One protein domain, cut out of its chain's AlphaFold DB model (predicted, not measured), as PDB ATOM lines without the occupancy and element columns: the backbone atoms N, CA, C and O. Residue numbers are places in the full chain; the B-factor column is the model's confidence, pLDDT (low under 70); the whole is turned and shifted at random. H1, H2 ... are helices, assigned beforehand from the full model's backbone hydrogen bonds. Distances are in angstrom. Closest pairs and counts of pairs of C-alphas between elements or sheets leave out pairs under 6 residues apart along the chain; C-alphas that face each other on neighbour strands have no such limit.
ATOM      1  N   ASN A 272     205.477 212.379 202.965       74.88
ATOM      2  CA  ASN A 272     206.226 212.983 201.853       74.88
ATOM      3  C   ASN A 272     205.902 212.296 200.529       74.88
ATOM      4  O   ASN A 272     206.742 212.268 199.640       74.88
ATOM      5  N   LEU A 273     204.691 211.754 200.376       86.12
ATOM      6  CA  LEU A 273     204.227 211.252 199.090       86.12
ATOM      7  C   LEU A 273     204.187 212.412 198.104       86.12
ATOM      8  O   LEU A 273     203.622 213.472 198.384       86.12
ATOM      9  N   CYS A 274     204.791 212.218 196.937       91.12
ATOM     10  CA  CYS A 274     204.713 213.233 195.908       91.12
ATOM     11  C   CYS A 274     203.250 213.429 195.525       91.12
ATOM     12  O   CYS A 274     202.588 212.471 195.134       91.12
ATOM     13  N   ALA A 275     202.755 214.669 195.551       92.31
ATOM     14  CA  ALA A 275     201.398 214.979 195.093       92.31
ATOM     15  C   ALA A 275     201.142 214.514 193.644       92.31
ATOM     16  O   ALA A 275     200.012 214.234 193.254       92.31
ATOM     17  N   PHE A 276     202.205 214.406 192.839       91.69
ATOM     18  CA  PHE A 276     202.141 213.909 191.466       91.69
ATOM     19  C   PHE A 276     202.216 212.376 191.364       91.69
ATOM     20  O   PHE A 276     201.935 211.834 190.291       91.69
ATOM     21  N   GLY A 277     202.574 211.682 192.451       91.56
ATOM     22  CA  GLY A 277     202.748 210.232 192.514       91.56
ATOM     23  C   GLY A 277     203.589 209.716 191.348       91.56
ATOM     24  O   GLY A 277     204.559 210.351 190.931       91.56
ATOM     25  N   ARG A 278     203.153 208.616 190.735       94.19
ATOM     26  CA  ARG A 278     203.835 207.992 189.591       94.19
ATOM     27  C   ARG A 278     204.030 208.919 188.379       94.19
ATOM     28  O   ARG A 278     204.954 208.726 187.594       94.19
ATOM     29  N   ARG A 279     203.215 209.974 188.252       90.62
ATOM     30  CA  ARG A 279     203.281 210.966 187.160       90.62
ATOM     31  C   ARG A 279     204.263 212.108 187.428       90.62
ATOM     32  O   ARG A 279     204.298 213.076 186.665       90.62
ATOM     33  N   CYS A 280     205.027 212.058 188.518       93.62
ATOM     34  CA  CYS A 280     206.029 213.070 188.807       93.62
ATOM     35  C   CYS A 280     207.117 213.091 187.727       93.62
ATOM     36  O   CYS A 280     207.823 212.110 187.515       93.62
ATOM     37  N   LYS A 281     207.274 214.247 187.070       90.69
ATOM     38  CA  LYS A 281     208.255 214.446 185.993       90.69
ATOM     39  C   LYS A 281     209.539 215.148 186.433       90.69
ATOM     40  O   LYS A 281     210.399 215.426 185.609       90.69
ATOM     41  N   ARG A 282     209.661 215.498 187.717       90.12
ATOM     42  CA  ARG A 282     210.861 216.165 188.238       90.12
ATOM     43  C   ARG A 282     211.959 215.124 188.453       90.12
ATOM     44  O   ARG A 282     211.804 214.257 189.313       90.12
ATOM     45  N   LYS A 283     213.082 215.276 187.743       82.06
ATOM     46  CA  LYS A 283     214.278 214.423 187.884       82.06
ATOM     47  C   LYS A 283     214.739 214.269 189.339       82.06
ATOM     48  O   LYS A 283     214.928 213.155 189.817       82.06
ATOM     49  N   ASN A 284     214.739 215.377 190.083       82.19
ATOM     50  CA  ASN A 284     215.145 215.439 191.491       82.19
ATOM     51  C   ASN A 284     213.944 215.740 192.396       82.19
ATOM     52  O   ASN A 284     213.974 216.668 193.206       82.19
ATOM     53  N   CYS A 285     212.831 215.028 192.201       89.75
ATOM     54  CA  CYS A 285     211.702 215.158 193.110       89.75
ATOM     55  C   CYS A 285     212.118 214.694 194.511       89.75
ATOM     56  O   CYS A 285     212.490 213.541 194.691       89.75
ATOM     57  N   PHE A 286     212.049 215.601 195.488       87.19
ATOM     58  CA  PHE A 286     212.366 215.285 196.878       87.19
ATOM     59  C   PHE A 286     211.361 214.300 197.479       87.19
ATOM     60  O   PHE A 286     211.717 213.533 198.354       87.19
ATOM     61  N   TYR A 287     210.114 214.302 197.029       90.69
ATOM     62  CA  TYR A 287     209.060 213.475 197.604       90.69
ATOM     63  C   TYR A 287     209.189 211.993 197.228       90.69
ATOM     64  O   TYR A 287     209.729 211.657 196.177       90.69
ATOM     65  N   ASP A 288     208.668 211.121 198.080       88.00
ATOM     66  CA  ASP A 288     208.683 209.674 197.913       88.00
ATOM     67  C   ASP A 288     207.586 209.230 196.927       88.00
ATOM     68  O   ASP A 288     206.494 209.808 196.865       88.00
ATOM     69  N   HIS A 289     207.888 208.202 196.131       89.62
ATOM     70  CA  HIS A 289     206.996 207.634 195.116       89.62
ATOM     71  C   HIS A 289     206.897 206.118 195.355       89.62
ATOM     72  O   HIS A 289     207.769 205.388 194.887       89.62
ATOM     73  N   PRO A 290     205.891 205.627 196.104       86.00
ATOM     74  CA  PRO A 290     205.812 204.214 196.487       86.00
ATOM     75  C   PRO A 290     205.643 203.291 195.273       86.00
ATOM     76  O   PRO A 290     206.215 202.208 195.246       86.00
ATOM     77  N   ASP A 291     204.939 203.762 194.241       89.00
ATOM     78  CA  ASP A 291     204.713 203.033 192.986       89.00
ATOM     79  C   ASP A 291     205.835 203.246 191.944       89.00
ATOM     80  O   ASP A 291     205.668 202.906 190.771       89.00
ATOM     81  N   GLY A 292     206.950 203.876 192.335       89.50
ATOM     82  CA  GLY A 292     207.977 204.369 191.411       89.50
ATOM     83  C   GLY A 292     207.510 205.577 190.588       89.50
ATOM     84  O   GLY A 292     206.408 206.100 190.778       89.50
ATOM     85  N   ARG A 293     208.354 206.070 189.674       93.25
ATOM     86  CA  ARG A 293     207.992 207.123 188.706       93.25
ATOM     87  C   ARG A 293     207.934 206.541 187.301       93.25
ATOM     88  O   ARG A 293     208.755 205.708 186.944       93.25
ATOM     89  N   GLU A 294     207.057 207.079 186.453       92.38
ATOM     90  CA  GLU A 294     207.024 206.716 185.023       92.38
ATOM     91  C   GLU A 294     208.364 206.967 184.308       92.38
ATOM     92  O   GLU A 294     208.638 206.335 183.293       92.38
ATOM     93  N   ILE A 295     209.184 207.891 184.826       91.38
ATOM     94  CA  ILE A 295     210.537 208.177 184.323       91.38
ATOM     95  C   ILE A 295     211.536 207.082 184.712       91.38
ATOM     96  O   ILE A 295     212.454 206.817 183.941       91.38
ATOM     97  N   ASP A 296     211.367 206.463 185.883       88.69
ATOM     98  CA  ASP A 296     212.268 205.405 186.350       88.69
ATOM     99  C   ASP A 296     212.043 204.111 185.543       88.69
ATOM    100  O   ASP A 296     213.004 203.408 185.245       88.69
ATOM    101  N   ASP A 297     210.795 203.842 185.125       92.25
ATOM    102  CA  ASP A 297     210.454 202.720 184.236       92.25
ATOM    103  C   ASP A 297     210.881 202.981 182.780       92.25
ATOM    104  O   ASP A 297     211.513 202.140 182.144       92.25
ATOM    105  N   ASP A 298     210.536 204.160 182.247       91.06
ATOM    106  CA  ASP A 298     210.827 204.562 180.871       91.06
ATOM    107  C   ASP A 298     211.606 205.892 180.858       91.06
ATOM    108  O   ASP A 298     210.993 206.969 180.791       91.06
ATOM    109  N   PRO A 299     212.953 205.875 180.793       88.19
ATOM    110  CA  PRO A 299     213.754 207.106 180.779       88.19
ATOM    111  C   PRO A 299     213.420 208.013 179.580       88.19
ATOM    112  O   PRO A 299     213.578 209.233 179.632       88.19
ATOM    113  N   SER A 300     212.855 207.443 178.511       90.06
ATOM    114  CA  SER A 300     212.372 208.189 177.342       90.06
ATOM    115  C   SER A 300     211.204 209.138 177.657       90.06
ATOM    116  O   SER A 300     211.057 210.154 176.981       90.06
ATOM    117  N   LYS A 301     210.379 208.861 178.680       89.62
ATOM    118  CA  LYS A 301     209.280 209.757 179.108       89.62
ATOM    119  C   LYS A 301     209.780 210.960 179.911       89.62
ATOM    120  O   LYS A 301     209.091 211.981 179.972       89.62
ATOM    121  N   GLY A 302     210.970 210.843 180.502       88.06
ATOM    122  CA  GLY A 302     211.679 211.935 181.166       88.06
ATOM    123  C   GLY A 302     212.407 212.863 180.197       88.06
ATOM    124  O   GLY A 302     212.718 213.991 180.567       88.06
ATOM    125  N   ALA A 303     212.622 212.439 178.948       92.00
ATOM    126  CA  ALA A 303     213.352 213.218 177.960       92.00
ATOM    127  C   ALA A 303     212.568 214.451 177.474       92.00
ATOM    128  O   ALA A 303     211.372 214.410 177.165       92.00
ATOM    129  N   CYS A 304     213.268 215.577 177.361       93.12
ATOM    130  CA  CYS A 304     212.729 216.815 176.829       93.12
ATOM    131  C   CYS A 304     212.371 216.641 175.349       93.12
ATOM    132  O   CYS A 304     213.219 216.278 174.535       93.12
ATOM    133  N   LYS A 305     211.140 217.004 174.970       92.94
ATOM    134  CA  LYS A 305     210.671 216.958 173.570       92.94
ATOM    135  C   LYS A 305     211.537 217.778 172.606       92.94
ATOM    136  O   LYS A 305     211.577 217.486 171.418       92.94
ATOM    137  N   PHE A 306     212.214 218.808 173.114       91.62
ATOM    138  CA  PHE A 306     213.085 219.683 172.326       91.62
ATOM    139  C   PHE A 306     214.540 219.186 172.256       91.62
ATOM    140  O   PHE A 306     215.342 219.757 171.512       91.62
ATOM    141  N   GLY A 307     214.889 218.134 173.008       91.62
ATOM    142  CA  GLY A 307     216.231 217.555 173.046       91.62
ATOM    143  C   GLY A 307     217.311 218.613 173.277       91.62
ATOM    144  O   GLY A 307     217.132 219.533 174.068       91.62
ATOM    145  N   LYS A 308     218.416 218.538 172.527       92.12
ATOM    146  CA  LYS A 308     219.551 219.478 172.637       92.12
ATOM    147  C   LYS A 308     219.190 220.940 172.342       92.12
ATOM    148  O   LYS A 308     219.876 221.837 172.810       92.12
ATOM    149  N   LYS A 309     218.097 221.194 171.611       89.38
ATOM    150  CA  LYS A 309     217.672 222.542 171.189       89.38
ATOM    151  C   LYS A 309     216.792 223.259 172.223       89.38
ATOM    152  O   LYS A 309     216.254 224.327 171.929       89.38
ATOM    153  N   CYS A 310     216.587 222.691 173.415       91.38
ATOM    154  CA  CYS A 310     215.748 223.315 174.434       91.38
ATOM    155  C   CYS A 310     216.391 224.588 175.012       91.38
ATOM    156  O   CYS A 310     217.327 224.534 175.815       91.38
ATOM    157  N   ARG A 311     215.811 225.739 174.657       86.69
ATOM    158  CA  ARG A 311     216.241 227.066 175.123       86.69
ATOM    159  C   ARG A 311     215.802 227.410 176.546       86.69
ATOM    160  O   ARG A 311     216.261 228.409 177.080       86.69
ATOM    161  N   ASN A 312     214.912 226.629 177.159       86.12
ATOM    162  CA  ASN A 312     214.409 226.942 178.496       86.12
ATOM    163  C   ASN A 312     215.437 226.517 179.561       86.12
ATOM    164  O   ASN A 312     215.608 225.308 179.747       86.12
ATOM    165  N   PRO A 313     216.120 227.446 180.259       82.31
ATOM    166  CA  PRO A 313     217.127 227.100 181.266       82.31
ATOM    167  C   PRO A 313     216.546 226.217 182.380       82.31
ATOM    168  O   PRO A 313     217.205 225.256 182.776       82.31
ATOM    169  N   ASP A 314     215.281 226.446 182.740       82.81
ATOM    170  CA  ASP A 314     214.543 225.762 183.806       82.81
ATOM    171  C   ASP A 314     213.666 224.613 183.279       82.81
ATOM    172  O   ASP A 314     212.637 224.258 183.861       82.81
ATOM    173  N   CYS A 315     214.028 224.022 182.135       88.81
ATOM    174  CA  CYS A 315     213.276 222.897 181.598       88.81
ATOM    175  C   CYS A 315     213.298 221.710 182.579       88.81
ATOM    176  O   CYS A 315     214.353 221.196 182.944       88.81
ATOM    177  N   LEU A 316     212.104 221.260 182.973       88.44
ATOM    178  CA  LEU A 316     211.903 220.227 183.993       88.44
ATOM    179  C   LEU A 316     212.303 218.807 183.546       88.44
ATOM    180  O   LEU A 316     212.368 217.913 184.384       88.44
ATOM    181  N   TYR A 317     212.522 218.615 182.244       91.38
ATOM    182  CA  TYR A 317     212.800 217.333 181.596       91.38
ATOM    183  C   TYR A 317     214.306 217.108 181.391       91.38
ATOM    184  O   TYR A 317     215.097 218.055 181.368       91.38
ATOM    185  N   ASP A 318     214.704 215.857 181.182       89.06
ATOM    186  CA  ASP A 318     216.092 215.470 180.948       89.06
ATOM    187  C   ASP A 318     216.534 215.767 179.515       89.06
ATOM    188  O   ASP A 318     215.772 215.651 178.552       89.06
ATOM    189  N   HIS A 319     217.785 216.193 179.370       90.88
ATOM    190  CA  HIS A 319     218.381 216.545 178.085       90.88
ATOM    191  C   HIS A 319     219.569 215.619 177.830       90.88
ATOM    192  O   HIS A 319     220.333 215.369 178.764       90.88
ATOM    193  N   PRO A 320     219.756 215.129 176.594       88.62
ATOM    194  CA  PRO A 320     220.961 214.387 176.248       88.62
ATOM    195  C   PRO A 320     222.195 215.296 176.343       88.62
ATOM    196  O   PRO A 320     222.091 216.520 176.205       88.62
TER     197      PRO A 320
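AT A GLANCE: This is residues 272 to 320 of the 400 residues of the protein "Hypothetical protein" of Noctiluca scintillans (UniProt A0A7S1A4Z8). This domain has little regular structure: two looped lobes, residues 272 to 293 and residues 303 to 320, lie one after the other along the longest axis, and two short helical turns, H1 then H2, join them. The printed part has 49 residues with no named strand; its class is all helix, though the named elements hold only 8 residues. It is only just compact, close to loose, with a radius of gyration of the C-alphas of 11.4 A, and elongated, spanning 33 by 20 by 12 A.

IN THESE COORDINATES: The printed part begins at C-alpha 272, at (206.226, 212.983, 201.853). H1 is residues 294 to 297, 5.3 A from first to last C-alpha, beginning at (207.024, 206.716, 185.023). H2 is residues 299 to 302, also 5.3 A, ending at (211.679, 211.935, 181.166).

HOW THE PARTS SIT: H1 and H2 touch only at the corner by their tight link; their closest C-alphas, of Ile 295 and Gly 302, are 5.0 A apart. Both are too short for an O i to N i+4 pair; the one O i to N i+3 pair is within hydrogen-bond range in H2, not in H1.

THE WHOLE: The two C-alphas farthest apart, of Asn 272 and Lys 309, are 34.1 A apart. The printed part has no cut, and no printed residue is under 70 in pLDDT.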